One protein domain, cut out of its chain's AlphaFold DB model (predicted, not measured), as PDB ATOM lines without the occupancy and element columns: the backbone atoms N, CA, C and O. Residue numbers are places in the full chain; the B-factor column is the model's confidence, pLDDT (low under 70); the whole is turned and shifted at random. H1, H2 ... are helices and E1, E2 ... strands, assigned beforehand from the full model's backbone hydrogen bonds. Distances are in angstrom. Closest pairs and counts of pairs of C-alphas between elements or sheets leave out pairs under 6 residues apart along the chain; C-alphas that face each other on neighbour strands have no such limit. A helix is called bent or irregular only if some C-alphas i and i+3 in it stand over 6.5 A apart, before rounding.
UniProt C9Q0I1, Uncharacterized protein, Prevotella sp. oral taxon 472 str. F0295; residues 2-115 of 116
ATOM      1  N   ARG A   2      38.921   7.592  11.250       50.25
ATOM      2  CA  ARG A   2      38.282   8.711  11.989       50.25
ATOM      3  C   ARG A   2      37.307   9.578  11.170       50.25
ATOM      4  O   ARG A   2      36.243   9.899  11.670       50.25
ATOM      5  N   TYR A   3      37.643   9.908   9.922       54.09
ATOM      6  CA  TYR A   3      36.792  10.752   9.065       54.09
ATOM      7  C   TYR A   3      35.504  10.039   8.604       54.09
ATOM      8  O   TYR A   3      34.420  10.592   8.681       54.09
ATOM      9  N   PHE A   4      35.617   8.769   8.208       57.81
ATOM     10  CA  PHE A   4      34.501   8.001   7.641       57.81
ATOM     11  C   PHE A   4      33.421   7.640   8.667       57.81
ATOM     12  O   PHE A   4      32.240   7.651   8.348       57.81
ATOM     13  N   VAL A   5      33.823   7.344   9.908       59.53
ATOM     14  CA  VAL A   5      32.869   7.121  11.005       59.53
ATOM     15  C   VAL A   5      32.081   8.407  11.278       59.53
ATOM     16  O   VAL A   5      30.868   8.352  11.422       59.53
ATOM     17  N   GLY A   6      32.737   9.572  11.240       60.34
ATOM     18  CA  GLY A   6      32.077  10.869  11.418       60.34
ATOM     19  C   GLY A   6      31.060  11.239  10.328       60.34
ATOM     20  O   GLY A   6      30.154  12.012  10.608       60.34
ATOM     21  N   GLU A   7      31.171  10.688   9.115       63.19
ATOM     22  CA  GLU A   7      30.192  10.917   8.035       63.19
ATOM     23  C   GLU A   7      28.935  10.041   8.149       63.19
ATOM     24  O   GLU A   7      27.910  10.376   7.562       63.19
ATOM     25  N   GLN A   8      29.018   8.902   8.841       66.62
ATOM     26  CA  GLN A   8      27.957   7.883   8.862       66.62
ATOM     27  C   GLN A   8      27.275   7.746  10.227       66.62
ATOM     28  O   GLN A   8      26.158   7.235  10.309       66.62
ATOM     29  N   VAL A   9      27.932   8.177  11.305       66.88
ATOM     30  CA  VAL A   9      27.357   8.152  12.651       66.88
ATOM     31  C   VAL A   9      26.318   9.274  12.787       66.88
ATOM     32  O   VAL A   9      26.585  10.404  12.370       66.88
ATOM     33  N   PRO A  10      25.132   9.002  13.369       70.31
ATOM     34  CA  PRO A  10      24.133  10.031  13.628       70.31
ATOM     35  C   PRO A  10      24.717  11.197  14.432       70.31
ATOM     36  O   PRO A  10      25.420  10.981  15.415       70.31
ATOM     37  N   MET A  11      24.366  12.436  14.071       69.12
ATOM     38  CA  MET A  11      24.881  13.646  14.741       69.12
ATOM     39  C   MET A  11      24.608  13.699  16.256       69.12
ATOM     40  O   MET A  11      25.228  14.492  16.958       69.12
ATOM     41  N   SER A  12      23.668  12.894  16.760       77.81
ATOM     42  CA  SER A  12      23.325  12.796  18.180       77.81
ATOM     43  C   SER A  12      24.288  11.938  19.007       77.81
ATOM     44  O   SER A  12      24.205  11.967  20.233       77.81
ATOM     45  N   GLU A  13      25.164  11.153  18.377       73.88
ATOM     46  CA  GLU A  13      26.079  10.257  19.087       73.88
ATOM     47  C   GLU A  13      27.325  11.017  19.570       73.88
ATOM     48  O   GLU A  13      28.015  11.674  18.791       73.88
ATOM     49  N   THR A  14      27.632  10.932  20.867       76.38
ATOM     50  CA  THR A  14      28.733  11.686  21.502       76.38
ATOM     51  C   THR A  14      29.913  10.818  21.936       76.38
ATOM     52  O   THR A  14      30.919  11.339  22.422       76.38
ATOM     53  N   TRP A  15      29.822   9.498  21.769       71.94
ATOM     54  CA  TRP A  15      30.821   8.529  22.217       71.94
ATOM     55  C   TRP A  15      30.954   7.376  21.210       71.94
ATOM     56  O   TRP A  15      30.087   7.157  20.371       71.94
ATOM     57  N   GLY A  16      32.072   6.646  21.255       74.62
ATOM     58  CA  GLY A  16      32.311   5.512  20.361       74.62
ATOM     59  C   GLY A  16      33.633   4.798  20.634       74.62
ATOM     60  O   GLY A  16      34.502   5.309  21.344       74.62
ATOM     61  N   SER A  17      33.788   3.599  20.072       72.81
ATOM     62  CA  SER A  17      34.998   2.783  20.220       72.81
ATOM     63  C   SER A  17      36.202   3.415  19.515       72.81
ATOM     64  O   SER A  17      36.105   3.887  18.382       72.81
ATOM     65  N   ALA A  18      37.368   3.381  20.165       77.81
ATOM     66  CA  ALA A  18      38.618   3.904  19.619       77.81
ATOM     67  C   ALA A  18      39.691   2.810  19.519       77.81
ATOM     68  O   ALA A  18      39.879   2.016  20.438       77.81
ATOM     69  N   VAL A  19      40.436   2.809  18.411       79.00
ATOM     70  CA  VAL A  19      41.615   1.952  18.221       79.00
ATOM     71  C   VAL A  19      42.871   2.744  18.580       79.00
ATOM     72  O   VAL A  19      43.117   3.818  18.023       79.00
ATOM     73  N   TYR A  20      43.675   2.215  19.505       82.56
ATOM     74  CA  TYR A  20      44.951   2.821  19.890       82.56
ATOM     75  C   TYR A  20      45.983   2.751  18.751       82.56
ATOM     76  O   TYR A  20      46.009   1.758  18.020       82.56
ATOM     77  N   PRO A  21      46.898   3.735  18.628       79.81
ATOM     78  CA  PRO A  21      47.956   3.713  17.610       79.81
ATOM     79  C   PRO A  21      48.846   2.461  17.659       79.81
ATOM     80  O   PRO A  21      49.328   2.005  16.629       79.81
ATOM     81  N   THR A  22      49.008   1.860  18.842       84.44
ATOM     82  CA  THR A  22      49.777   0.623  19.069       84.44
ATOM     83  C   THR A  22      49.170  -0.623  18.423       84.44
ATOM     84  O   THR A  22      49.812  -1.671  18.403       84.44
ATOM     85  N   ALA A  23      47.948  -0.536  17.885       82.69
ATOM     86  CA  ALA A  23      47.347  -1.608  17.101       82.69
ATOM     87  C   ALA A  23      48.046  -1.835  15.752       82.69
ATOM     88  O   ALA A  23      47.894  -2.916  15.185       82.69
ATOM     89  N   LEU A  24      48.783  -0.840  15.248       83.00
ATOM     90  CA  LEU A  24      49.603  -0.948  14.047       83.00
ATOM     91  C   LEU A  24      50.998  -1.458  14.433       83.00
ATOM     92  O   LEU A  24      51.794  -0.724  15.014       83.00
ATOM     93  N   GLN A  25      51.296  -2.713  14.104       83.31
ATOM     94  CA  GLN A  25      52.603  -3.335  14.328       83.31
ATOM     95  C   GLN A  25      53.128  -3.897  13.009       83.31
ATOM     96  O   GLN A  25      52.415  -4.612  12.312       83.31
ATOM     97  N   GLY A  26      54.364  -3.552  12.635       81.44
ATOM     98  CA  GLY A  26      54.976  -4.072  11.404       81.44
ATOM     99  C   GLY A  26      54.170  -3.774  10.132       81.44
ATOM    100  O   GLY A  26      54.150  -4.592   9.222       81.44
ATOM    101  N   ASN A  27      53.483  -2.625  10.086       79.62
ATOM    102  CA  ASN A  27      52.584  -2.210   8.999       79.62
ATOM    103  C   ASN A  27      51.286  -3.037   8.852       79.62
ATOM    104  O   ASN A  27      50.555  -2.870   7.880       79.62
ATOM    105  N   VAL A  28      50.963  -3.885   9.831       79.94
ATOM    106  CA  VAL A  28      49.702  -4.632   9.912       79.94
ATOM    107  C   VAL A  28      48.916  -4.135  11.120       79.94
ATOM    108  O   VAL A  28      49.449  -4.021  12.225       79.94
ATOM    109  N   CYS A  29      47.639  -3.807  10.925       80.69
ATOM    110  CA  CYS A  29      46.750  -3.437  12.022       80.69
ATOM    111  C   CYS A  29      45.769  -4.576  12.301       80.69
ATOM    112  O   CYS A  29      44.984  -4.948  11.435       80.69
ATOM    113  N   LYS A  30      45.775  -5.094  13.534       78.88
ATOM    114  CA  LYS A  30      44.879  -6.184  13.971       78.88
ATOM    115  C   LYS A  30      43.389  -5.818  13.979       78.88
ATOM    116  O   LYS A  30      42.540  -6.696  14.031       78.88
ATOM    117  N   HIS A  31      43.085  -4.522  13.964       77.31
ATOM    118  CA  HIS A  31      41.725  -3.984  13.883       77.31
ATOM    119  C   HIS A  31      41.443  -3.370  12.508       77.31
ATOM    120  O   HIS A  31      40.478  -2.626  12.348       77.31
ATOM    121  N   TYR A  32      42.317  -3.607  11.524       76.75
ATOM    122  CA  TYR A  32      42.022  -3.216  10.159       76.75
ATOM    123  C   TYR A  32      40.847  -4.047   9.668       76.75
ATOM    124  O   TYR A  32      40.935  -5.267   9.558       76.75
ATOM    125  N   PHE A  33      39.758  -3.355   9.375       70.81
ATOM    126  CA  PHE A  33      38.597  -3.923   8.730       70.81
ATOM    127  C   PHE A  33      38.429  -3.224   7.388       70.81
ATOM    128  O   PHE A  33      38.399  -1.989   7.315       70.81
ATOM    129  N   GLU A  34      38.395  -4.012   6.319       76.94
ATOM    130  CA  GLU A  34      38.177  -3.482   4.983       76.94
ATOM    131  C   GLU A  34      36.751  -2.946   4.875       76.94
ATOM    132  O   GLU A  34      35.786  -3.602   5.266       76.94
ATOM    133  N   LYS A  35      36.609  -1.735   4.330       76.44
ATOM    134  CA  LYS A  35      35.289  -1.149   4.107       76.44
ATOM    135  C   LYS A  35      34.539  -1.998   3.091       76.44
ATOM    136  O   LYS A  35      34.902  -2.013   1.917       76.44
ATOM    137  N   ARG A  36      33.451  -2.624   3.523       84.56
ATOM    138  CA  ARG A  36      32.544  -3.349   2.636       84.56
ATOM    139  C   ARG A  36      31.113  -2.901   2.863       84.56
ATOM    140  O   ARG A  36      30.717  -2.580   3.980       84.56
ATOM    141  N   VAL A  37      30.349  -2.854   1.782       88.38
ATOM    142  CA  VAL A  37      28.900  -2.673   1.847       88.38
ATOM    143  C   VAL A  37      28.288  -4.063   1.892       88.38
ATOM    144  O   VAL A  37      28.554  -4.880   1.012       88.38
ATOM    145  N   ILE A  38      27.488  -4.333   2.917       92.25
ATOM    146  CA  ILE A  38      26.731  -5.576   3.044       92.25
ATOM    147  C   ILE A  38      25.255  -5.305   2.788       92.25
ATOM    148  O   ILE A  38      24.713  -4.259   3.152       92.25
ATOM    149  N   ARG A  39      24.592  -6.277   2.163       95.88
ATOM    150  CA  ARG A  39      23.144  -6.259   2.002       95.88
ATOM    151  C   ARG A  39      22.512  -6.910   3.223       95.88
ATOM    152  O   ARG A  39      22.629  -8.119   3.409       95.88
ATOM    153  N   VAL A  40      21.853  -6.110   4.043       96.56
ATOM    154  CA  VAL A  40      21.113  -6.573   5.218       96.56
ATOM    155  C   VAL A  40      19.631  -6.729   4.901       96.56
ATOM    156  O   VAL A  40      19.139  -6.145   3.932       96.56
ATOM    157  N   ALA A  41      18.928  -7.515   5.713       98.06
ATOM    158  CA  ALA A  41      17.501  -7.777   5.554       98.06
ATOM    159  C   ALA A  41      16.763  -7.781   6.894       98.06
ATOM    160  O   ALA A  41      17.380  -7.949   7.944       98.06
ATOM    161  N   TRP A  42      15.447  -7.608   6.874       98.19
ATOM    162  CA  TRP A  42      14.595  -7.768   8.052       98.19
ATOM    163  C   TRP A  42      13.151  -8.064   7.638       98.19
ATOM    164  O   TRP A  42      12.798  -7.920   6.465       98.19
ATOM    165  N   GLY A  43      12.333  -8.479   8.607       97.38
ATOM    166  CA  GLY A  43      10.978  -8.968   8.353       97.38
ATOM    167  C   GLY A  43      10.945 -10.403   7.810       97.38
ATOM    168  O   GLY A  43      11.867 -10.850   7.125       97.38
ATOM    169  N   PHE A  44       9.898 -11.144   8.170       96.56
ATOM    170  CA  PHE A  44       9.752 -12.570   7.868       96.56
ATOM    171  C   PHE A  44       8.423 -12.921   7.188       96.56
ATOM    172  O   PHE A  44       8.217 -14.087   6.865       96.56
ATOM    173  N   ASP A  45       7.515 -11.973   6.974       95.50
ATOM    174  CA  ASP A  45       6.147 -12.274   6.543       95.50
ATOM    175  C   ASP A  45       6.121 -12.950   5.163       95.50
ATOM    176  O   ASP A  45       5.442 -13.962   4.973       95.50
ATOM    177  N   MET A  46       6.944 -12.472   4.228       95.94
ATOM    178  CA  MET A  46       7.071 -13.042   2.887       95.94
ATOM    179  C   MET A  46       7.648 -14.460   2.910       95.94
ATOM    180  O   MET A  46       7.164 -15.315   2.167       95.94
ATOM    181  N   LEU A  47       8.599 -14.755   3.804       96.44
ATOM    182  CA  LEU A  47       9.142 -16.109   3.966       96.44
ATOM    183  C   LEU A  47       8.069 -17.107   4.412       96.44
ATOM    184  O   LEU A  47       8.080 -18.259   3.985       96.44
ATOM    185  N   PHE A  48       7.138 -16.670   5.262       96.06
ATOM    186  CA  PHE A  48       6.083 -17.525   5.808       96.06
ATOM    187  C   PHE A  48       4.820 -17.600   4.936       96.06
ATOM    188  O   PHE A  48       3.923 -18.376   5.260       96.06
ATOM    189  N   SER A  49       4.750 -16.856   3.827       94.56
ATOM    190  CA  SER A  49       3.559 -16.764   2.962       94.56
ATOM    191  C   SER A  49       3.045 -18.120   2.454       94.56
ATOM    192  O   SER A  49       1.843 -18.376   2.485       94.56
ATOM    193  N   GLU A  50       3.953 -19.010   2.053       93.00
ATOM    194  CA  GLU A  50       3.645 -20.342   1.507       93.00
ATOM    195  C   GLU A  50       3.907 -21.479   2.515       93.00
ATOM    196  O   GLU A  50       3.846 -22.667   2.177       93.00
ATOM    197  N   VAL A  51       4.226 -21.143   3.770       95.94
ATOM    198  CA  VAL A  51       4.535 -22.141   4.798       95.94
ATOM    199  C   VAL A  51       3.264 -22.854   5.239       95.94
ATOM    200  O   VAL A  51       2.261 -22.255   5.627       95.94
ATOM    201  N   LYS A  52       3.313 -24.185   5.235       96.44
ATOM    202  CA  LYS A  52       2.205 -25.008   5.716       96.44
ATOM    203  C   LYS A  52       2.060 -24.836   7.222       96.44
ATOM    204  O   LYS A  52       3.035 -24.897   7.964       96.44
ATOM    205  N   ARG A  53       0.813 -24.784   7.697       95.88
ATOM    206  CA  ARG A  53       0.474 -24.634   9.126       95.88
ATOM    207  C   ARG A  53       1.208 -25.609  10.060       95.88
ATOM    208  O   ARG A  53       1.496 -25.254  11.196       95.88
ATOM    209  N   LYS A  54       1.498 -26.831   9.597       96.69
ATOM    210  CA  LYS A  54       2.234 -27.842  10.376       96.69
ATOM    211  C   LYS A  54       3.701 -27.468  10.650       96.69
ATOM    212  O   LYS A  54       4.245 -27.913  11.653       96.69
ATOM    213  N   ASP A  55       4.308 -26.662   9.782       97.50
ATOM    214  CA  ASP A  55       5.730 -26.305   9.826       97.50
ATOM    215  C   ASP A  55       5.952 -24.879  10.368       97.50
ATOM    216  O   ASP A  55       7.057 -24.562  10.799       97.50
ATOM    217  N   ASP A  56       4.905 -24.041  10.414       96.25
ATOM    218  CA  ASP A  56       4.965 -22.640  10.871       96.25
ATOM    219  C   ASP A  56       5.542 -22.495  12.290       96.25
ATOM    220  O   ASP A  56       6.530 -21.790  12.497       96.25
ATOM    221  N   VAL A  57       4.981 -23.212  13.272       97.06
ATOM    222  CA  VAL A  57       5.456 -23.145  14.665       97.06
ATOM    223  C   VAL A  57       6.893 -23.680  14.807       97.06
ATOM    224  O   VAL A  57       7.728 -22.947  15.341       97.06
ATOM    225  N   PRO A  58       7.241 -24.886  14.306       97.69
ATOM    226  CA  PRO A  58       8.616 -25.389  14.366       97.69
ATOM    227  C   PRO A  58       9.664 -24.476  13.715       97.69
ATOM    228  O   PRO A  58      10.762 -24.328  14.256       97.69
ATOM    229  N   LEU A  59       9.345 -23.858  12.572       97.75
ATOM    230  CA  LEU A  59      10.248 -22.923  11.896       97.75
ATOM    231  C   LEU A  59      10.474 -21.668  12.740       97.75
ATOM    232  O   LEU A  59      11.615 -21.253  12.940       97.75
ATOM    233  N   ARG A  60       9.402 -21.075  13.282       97.12
ATOM    234  CA  ARG A  60       9.519 -19.883  14.133       97.12
ATOM    235  C   ARG A  60      10.337 -20.152  15.387       97.12
ATOM    236  O   ARG A  60      11.120 -19.288  15.765       97.12
ATOM    237  N   GLU A  61      10.183 -21.311  16.021       97.56
ATOM    238  CA  GLU A  61      10.967 -21.657  17.212       97.56
ATOM    239  C   GLU A  61      12.462 -21.801  16.903       97.56
ATOM    240  O   GLU A  61      13.276 -21.207  17.605       97.56
ATOM    241  N   GLN A  62      12.838 -22.460  15.804       98.12
ATOM    242  CA  GLN A  62      14.249 -22.563  15.404       98.12
ATOM    243  C   GLN A  62      14.866 -21.207  15.055       98.12
ATOM    244  O   GLN A  62      16.000 -20.923  15.435       98.12
ATOM    245  N   ILE A  63      14.118 -20.332  14.376       97.56
ATOM    246  CA  ILE A  63      14.602 -18.977  14.085       97.56
ATOM    247  C   ILE A  63      14.738 -18.171  15.382       97.56
ATOM    248  O   ILE A  63      15.716 -17.445  15.547       97.56
ATOM    249  N   LYS A  64      13.794 -18.292  16.325       97.06
ATOM    250  CA  LYS A  64      13.918 -17.649  17.641       97.06
ATOM    251  C   LYS A  64      15.163 -18.140  18.365       97.06
ATOM    252  O   LYS A  64      15.908 -17.304  18.857       97.06
ATOM    253  N   GLU A  65      15.398 -19.446  18.425       97.31
ATOM    254  CA  GLU A  65      16.578 -20.019  19.078       97.31
ATOM    255  C   GLU A  65      17.872 -19.473  18.461       97.31
ATOM    256  O   GLU A  65      18.709 -18.922  19.177       97.31
ATOM    257  N   PHE A  66      17.973 -19.488  17.129       97.19
ATOM    258  CA  PHE A  66      19.114 -18.934  16.397       97.19
ATOM    259  C   PHE A  66      19.330 -17.434  16.645       97.19
ATOM    260  O   PHE A  66      20.462 -16.979  16.802       97.19
ATOM    261  N   LEU A  67      18.252 -16.649  16.714       95.38
ATOM    262  CA  LEU A  67      18.321 -15.201  16.926       95.38
ATOM    263  C   LEU A  67      18.427 -14.803  18.408       95.38
ATOM    264  O   LEU A  67      18.443 -13.610  18.708       95.38
ATOM    265  N   GLY A  68      18.512 -15.753  19.341       94.19
ATOM    266  CA  GLY A  68      18.654 -15.464  20.771       94.19
ATOM    267  C   GLY A  68      17.338 -15.110  21.475       94.19
ATOM    268  O   GLY A  68      17.308 -14.258  22.362       94.19
ATOM    269  N   GLY A  69      16.238 -15.740  21.069       93.06
ATOM    270  CA  GLY A  69      14.954 -15.768  21.768       93.06
ATOM    271  C   GLY A  69      13.841 -14.899  21.171       93.06
ATOM    272  O   GLY A  69      14.003 -14.174  20.189       93.06
ATOM    273  N   HIS A  70      12.670 -14.962  21.818       91.62
ATOM    274  CA  HIS A  70      11.427 -14.335  21.353       91.62
ATOM    275  C   HIS A  70      11.538 -12.814  21.178       91.62
ATOM    276  O   HIS A  70      11.151 -12.283  20.144       91.62
ATOM    277  N   GLY A  71      12.071 -12.091  22.169       92.44
ATOM    278  CA  GLY A  71      12.186 -10.629  22.080       92.44
ATOM    279  C   GLY A  71      13.055 -10.193  20.899       92.44
ATOM    280  O   GLY A  71      12.696  -9.287  20.149       92.44
ATOM    281  N   THR A  72      14.168 -10.896  20.690       92.44
ATOM    282  CA  THR A  72      15.094 -10.600  19.603       92.44
ATOM    283  C   THR A  72      14.481 -10.892  18.236       92.44
ATOM    284  O   THR A  72      14.632 -10.079  17.326       92.44
ATOM    285  N   TYR A  73      13.725 -11.985  18.107       96.19
ATOM    286  CA  TYR A  73      12.974 -12.303  16.892       96.19
ATOM    287  C   TYR A  73      12.089 -11.135  16.437       96.19
ATOM    288  O   TYR A  73      12.200 -10.698  15.295       96.19
ATOM    289  N   TYR A  74      11.281 -10.558  17.334       95.50
ATOM    290  CA  TYR A  74      10.414  -9.425  16.983       95.50
ATOM    291  C   TYR A  74      11.196  -8.137  16.698       95.50
ATOM    292  O   TYR A  74      10.748  -7.311  15.905       95.50
ATOM    293  N   CYS A  75      12.382  -7.958  17.287       96.00
ATOM    294  CA  CYS A  75      13.268  -6.860  16.902       96.00
ATOM    295  C   CYS A  75      13.721  -6.977  15.440       96.00
ATOM    296  O   CYS A  75      13.725  -5.964  14.744       96.00
ATOM    297  N   TYR A  76      14.062  -8.179  14.966       96.94
ATOM    298  CA  TYR A  76      14.347  -8.411  13.544       96.94
ATOM    299  C   TYR A  76      13.082  -8.334  12.689       96.94
ATOM    300  O   TYR A  76      13.109  -7.765  11.607       96.94
ATOM    301  N   MET A  77      11.946  -8.830  13.176       95.06
ATOM    302  CA  MET A  77      10.685  -8.766  12.434       95.06
ATOM    303  C   MET A  77      10.262  -7.317  12.149       95.06
ATOM    304  O   MET A  77       9.852  -6.994  11.043       95.06
ATOM    305  N   HIS A  78      10.431  -6.415  13.120       95.75
ATOM    306  CA  HIS A  78      10.057  -5.001  12.997       95.75
ATOM    307  C   HIS A  78      11.202  -4.073  12.559       95.75
ATOM    308  O   HIS A  78      11.068  -2.856  12.665       95.75
ATOM    309  N   GLY A  79      12.347  -4.612  12.127       93.12
ATOM    310  CA  GLY A  79      13.473  -3.807  11.633       93.12
ATOM    311  C   GLY A  79      14.220  -2.990  12.694       93.12
ATOM    312  O   GLY A  79      15.024  -2.129  12.352       93.12
ATOM    313  N   LYS A  80      14.010  -3.265  13.990       93.94
ATOM    314  CA  LYS A  80      14.849  -2.720  15.078       93.94
ATOM    315  C   LYS A  80      16.258  -3.321  15.067       93.94
ATOM    316  O   LYS A  80      17.185  -2.735  15.616       93.94
ATOM    317  N   ARG A  81      16.402  -4.516  14.489       93.94
ATOM    318  CA  ARG A  81      17.671  -5.178  14.163       93.94
ATOM    319  C   ARG A  81      17.624  -5.666  12.719       93.94
ATOM    320  O   ARG A  81      16.545  -5.930  12.195       93.94
ATOM    321  N   MET A  82      18.793  -5.798  12.100       95.69
ATOM    322  CA  MET A  82      18.939  -6.194  10.700       95.69
ATOM    323  C   MET A  82      19.806  -7.447  10.601       95.69
ATOM    324  O   MET A  82      20.840  -7.537  11.260       95.69
ATOM    325  N   LEU A  83      19.376  -8.406   9.789       96.75
ATOM    326  CA  LEU A  83      20.075  -9.660   9.544       96.75
ATOM    327  C   LEU A  83      21.268  -9.410   8.634       96.75
ATOM    328  O   LEU A  83      21.116  -8.884   7.525       96.75
ATOM    329  N   ASN A  84      22.444  -9.846   9.064       95.38
ATOM    330  CA  ASN A  84      23.617  -9.870   8.203       95.38
ATOM    331  C   ASN A  84      23.484 -10.983   7.126       95.38
ATOM    332  O   ASN A  84      22.586 -11.829   7.215       95.38
ATOM    333  N   PRO A  85      24.343 -11.005   6.091       95.94
ATOM    334  CA  PRO A  85      24.257 -12.006   5.023       95.94
ATOM    335  C   PRO A  85      24.371 -13.466   5.491       95.94
ATOM    336  O   PRO A  85      23.748 -14.353   4.908       95.94
ATOM    337  N   GLU A  86      25.140 -13.732   6.546       95.69
ATOM    338  CA  GLU A  86      25.307 -15.077   7.104       95.69
ATOM    339  C   GLU A  86      24.021 -15.559   7.785       95.69
ATOM    340  O   GLU A  86      23.521 -16.641   7.486       95.69
ATOM    341  N   GLN A  87      23.410 -14.711   8.613       97.12
ATOM    342  CA  GLN A  87      22.119 -14.973   9.248       97.12
ATOM    343  C   GLN A  87      21.010 -15.154   8.213       97.12
ATOM    344  O   GLN A  87      20.179 -16.048   8.348       97.12
ATOM    345  N   GLN A  88      21.004 -14.329   7.161       98.00
ATOM    346  CA  GLN A  88      20.081 -14.500   6.041       98.00
ATOM    347  C   GLN A  88      20.250 -15.881   5.405       98.00
ATOM    348  O   GLN A  88      19.265 -16.584   5.202       98.00
ATOM    349  N   THR A  89      21.491 -16.284   5.126       98.00
ATOM    350  CA  THR A  89      21.802 -17.573   4.493       98.00
ATOM    351  C   THR A  89      21.336 -18.736   5.358       98.00
ATOM    352  O   THR A  89      20.620 -19.600   4.859       98.00
ATOM    353  N   TRP A  90      21.642 -18.703   6.656       98.38
ATOM    354  CA  TRP A  90      21.212 -19.721   7.609       98.38
ATOM    355  C   TRP A  90      19.685 -19.867   7.653       98.38
ATOM    356  O   TRP A  90      19.163 -20.975   7.551       98.38
ATOM    357  N   ILE A  91      18.946 -18.749   7.724       97.94
ATOM    358  CA  ILE A  91      17.475 -18.783   7.714       97.94
ATOM    359  C   ILE A  91      16.976 -19.369   6.387       97.94
ATOM    360  O   ILE A  91      16.137 -20.261   6.393       97.94
ATOM    361  N   LEU A  92      17.501 -18.934   5.240       97.94
ATOM    362  CA  LEU A  92      17.081 -19.465   3.939       97.94
ATOM    363  C   LEU A  92      17.367 -20.971   3.808       97.94
ATOM    364  O   LEU A  92      16.565 -21.702   3.229       97.94
ATOM    365  N   GLU A  93      18.485 -21.455   4.345       98.12
ATOM    366  CA  GLU A  93      18.822 -22.881   4.390       98.12
ATOM    367  C   GLU A  93      17.889 -23.678   5.304       98.12
ATOM    368  O   GLU A  93      17.487 -24.782   4.934       98.12
ATOM    369  N   LEU A  94      17.465 -23.103   6.430       98.19
ATOM    370  CA  LEU A  94      16.435 -23.692   7.284       98.19
ATOM    371  C   LEU A  94      15.111 -23.873   6.521       98.19
ATOM    372  O   LEU A  94      14.505 -24.937   6.584       98.19
ATOM    373  N   PHE A  95      14.668 -22.890   5.735       98.00
ATOM    374  CA  PHE A  95      13.465 -23.062   4.907       98.00
ATOM    375  C   PHE A  95      13.644 -24.155   3.842       98.00
ATOM    376  O   PHE A  95      12.747 -24.979   3.634       98.00
ATOM    377  N   ARG A  96      14.822 -24.217   3.207       97.50
ATOM    378  CA  ARG A  96      15.150 -25.259   2.222       97.50
ATOM    379  C   ARG A  96      15.173 -26.656   2.831       97.50
ATOM    380  O   ARG A  96      14.728 -27.591   2.170       97.50
ATOM    381  N   SER A  97      15.637 -26.816   4.072       97.38
ATOM    382  CA  SER A  97      15.651 -28.118   4.755       97.38
ATOM    383  C   SER A  97      14.239 -28.648   5.036       97.38
ATOM    384  O   SER A  97      14.018 -29.858   5.021       97.38
ATOM    385  N   TYR A  98      13.263 -27.748   5.177       96.94
ATOM    386  CA  TYR A  98      11.834 -28.067   5.248       96.94
ATOM    387  C   TYR A  98      11.174 -28.287   3.872       96.94
ATOM    388  O   TYR A  98       9.989 -28.618   3.794       96.94
ATOM    389  N   GLY A  99      11.926 -28.136   2.779       96.62
ATOM    390  CA  GLY A  99      11.452 -28.328   1.408       96.62
ATOM    391  C   GLY A  99      10.843 -27.085   0.756       96.62
ATOM    392  O   GLY A  99      10.311 -27.188  -0.349       96.62
ATOM    393  N   TYR A 100      10.924 -25.913   1.391       96.81
ATOM    394  CA  TYR A 100      10.498 -24.649   0.790       96.81
ATOM    395  C   TYR A 100      11.631 -24.084  -0.068       96.81
ATOM    396  O   TYR A 100      12.715 -23.803   0.435       96.81
ATOM    397  N   THR A 101      11.409 -23.941  -1.374       92.94
ATOM    398  CA  THR A 101      12.442 -23.482  -2.327       92.94
ATOM    399  C   THR A 101      12.006 -22.292  -3.176       92.94
ATOM    400  O   THR A 101      12.845 -21.642  -3.798       92.94
ATOM    401  N   THR A 102      10.713 -21.978  -3.184       90.44
ATOM    402  CA  THR A 102      10.120 -20.863  -3.924       90.44
ATOM    403  C   THR A 102       9.866 -19.675  -2.999       90.44
ATOM    404  O   THR A 102       9.628 -19.852  -1.808       90.44
ATOM    405  N   ASN A 103       9.934 -18.454  -3.545       88.94
ATOM    406  CA  ASN A 103       9.618 -17.200  -2.842       88.94
ATOM    407  C   ASN A 103      10.358 -16.986  -1.507       88.94
ATOM    408  O   ASN A 103       9.846 -16.329  -0.605       88.94
ATOM    409  N   LEU A 104      11.590 -17.491  -1.390       94.38
ATOM    410  CA  LEU A 104      12.419 -17.281  -0.205       94.38
ATOM    411  C   LEU A 104      13.047 -15.877  -0.206       94.38
ATOM    412  O   LEU A 104      14.228 -15.703  -0.515       94.38
ATOM    413  N   VAL A 105      12.234 -14.872   0.106       96.31
ATOM    414  CA  VAL A 105      12.632 -13.464   0.194       96.31
ATOM    415  C   VAL A 105      12.218 -12.876   1.541       96.31
ATOM    416  O   VAL A 105      11.156 -13.200   2.063       96.31
ATOM    417  N   PHE A 106      13.068 -12.017   2.103       97.81
ATOM    418  CA  PHE A 106      12.735 -11.216   3.284       97.81
ATOM    419  C   PHE A 106      11.877 -10.010   2.879       97.81
ATOM    420  O   PHE A 106      11.881  -9.603   1.714       97.81
ATOM    421  N   ASP A 107      11.181  -9.412   3.845       97.75
ATOM    422  CA  ASP A 107      10.240  -8.312   3.584       97.75
ATOM    423  C   ASP A 107      10.967  -7.048   3.112       97.75
ATOM    424  O   ASP A 107      10.500  -6.319   2.233       97.75
ATOM    425  N   HIS A 108      12.144  -6.797   3.685       97.88
ATOM    426  CA  HIS A 108      12.916  -5.593   3.432       97.88
ATOM    427  C   HIS A 108      14.408  -5.879   3.294       97.88
ATOM    428  O   HIS A 108      14.949  -6.795   3.911       97.88
ATOM    429  N   TYR A 109      15.080  -5.032   2.511       97.25
ATOM    430  CA  TYR A 109      16.524  -5.056   2.319       97.25
ATOM    431  C   TYR A 109      17.099  -3.642   2.329       97.25
ATOM    432  O   TYR A 109      16.474  -2.709   1.827       97.25
ATOM    433  N   ALA A 110      18.327  -3.506   2.818       95.44
ATOM    434  CA  ALA A 110      19.108  -2.281   2.709       95.44
ATOM    435  C   ALA A 110      20.586  -2.603   2.477       95.44
ATOM    436  O   ALA A 110      21.072  -3.663   2.866       95.44
ATOM    437  N   ASN A 111      21.305  -1.675   1.853       93.19
ATOM    438  CA  ASN A 111      22.758  -1.732   1.759       93.19
ATOM    439  C   ASN A 111      23.337  -0.847   2.860       93.19
ATOM    440  O   ASN A 111      23.053   0.350   2.891       93.19
ATOM    441  N   VAL A 112      24.127  -1.432   3.755       88.44
ATOM    442  CA  VAL A 112      24.764  -0.721   4.870       88.44
ATOM    443  C   VAL A 112      26.263  -0.969   4.852       88.44
ATOM    444  O   VAL A 112      26.729  -1.996   4.353       88.44
ATOM    445  N   PHE A 113      27.034  -0.027   5.384       83.44
ATOM    446  CA  PHE A 113      28.455  -0.257   5.608       83.44
ATOM    447  C   PHE A 113      28.637  -1.242   6.758       83.44
ATOM    448  O   PHE A 113      28.029  -1.093   7.816       83.44
ATOM    449  N   ASP A 114      29.468  -2.250   6.530       79.88
ATOM    450  CA  ASP A 114      29.894  -3.163   7.573       79.88
ATOM    451  C   ASP A 114      31.038  -2.525   8.358       79.88
ATOM    452  O   ASP A 114      32.047  -2.102   7.781       79.88
ATOM    453  N   PHE A 115      30.852  -2.428   9.668       66.44
ATOM    454  CA  PHE A 115      31.819  -1.827  10.578       66.44
ATOM    455  C   PHE A 115      32.640  -2.870  11.352       66.44
ATOM    456  O   PHE A 115      33.558  -2.458  12.063       66.44
TER     457      PHE A 115
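Overview. This is residues 2 to 115 of the 116 residues of an uncharacterized protein of Prevotella sp. oral taxon 472 str. F0295 (UniProt C9Q0I1). A ribbon of two strands, E1 and E2, makes the middle of an elongated model; the helices H2, H3, H4 and H5 gather toward one end of it, and a long winding stretch with the short helix H1 lies toward the other. Of that stretch, residues 9 to 35, residues 9 to 15 stick out. The printed part has 114 residues with five named helices and two named strands, in the order H1, E1, H2, H3, H4, H5, E2; the sheet E1 - E2 is antiparallel and the class is mixed, helices and strands. The whole is loose, with a radius of gyration of the C-alphas of 18.4 A and spans of 56 by 34 by 23 A.

Arrangement. Start at H1, residues 2 to 8, which touches no helix. Go on to E1, residues 36 to 42, and E2, residues 108 to 114: they are antiparallel neighbours with 149 degrees between their directions, and you will find N 40 and O 110 at 2.8 A and N 110 and O 40 at 3.0 A, within hydrogen-bond range. H1 is apart from E2. H2, residues 45 to 48, is close to but not clearly touching H3, residues 53 to 66; their closest C-alphas, of Phe 48 and Asp 56, are 7.3 A apart. H3 and H4, residues 70 to 77, touch only at the corner, about perpendicular at 80 degrees, with the closest C-alphas those of Lys 64 and Tyr 73, 5.5 A apart. H3 and H5, residues 85 to 97, only just touch, with 3 pairs of C-alphas within 8 A, the closest those of Ile 63 and Ile 91 at 7.0 A; they run opposite ways at a shallow tilt of 32 degrees. The closest C-alphas of E1 and H5, Val 40 and Pro 85, are 6.3 A apart. In H4 and H5 every O i to N i+4 pair is within hydrogen-bond range, against 2 of 3 in H1 and 8 of 10 in H3; H2 is too short for such a pair.

Along the chain. Find C-alpha 2 at (38.282, 8.711, 11.989), where H1 begins its 10.8 A. E1 runs 19.3 A from C-alpha 36 at (32.544, -3.349, 2.636). H2 measures 5.3 A, H3 20.8 A, H4 10.5 A and H5 18.3 A. H3 is irregular: C-alphas 54 and 57 are 7.1 A apart. E2 spans 17.6 A and ends at C-alpha 114, (29.894, -3.163, 7.573).

Size, cuts and confidence. Look for the two C-alphas farthest apart at Gly 26 and Arg 53, 58.3 A. The printed part has no cut, and the link H1 to E1, 27 residues, is long. Confidence is under 70 at residues 2 to 9, 11 and 115.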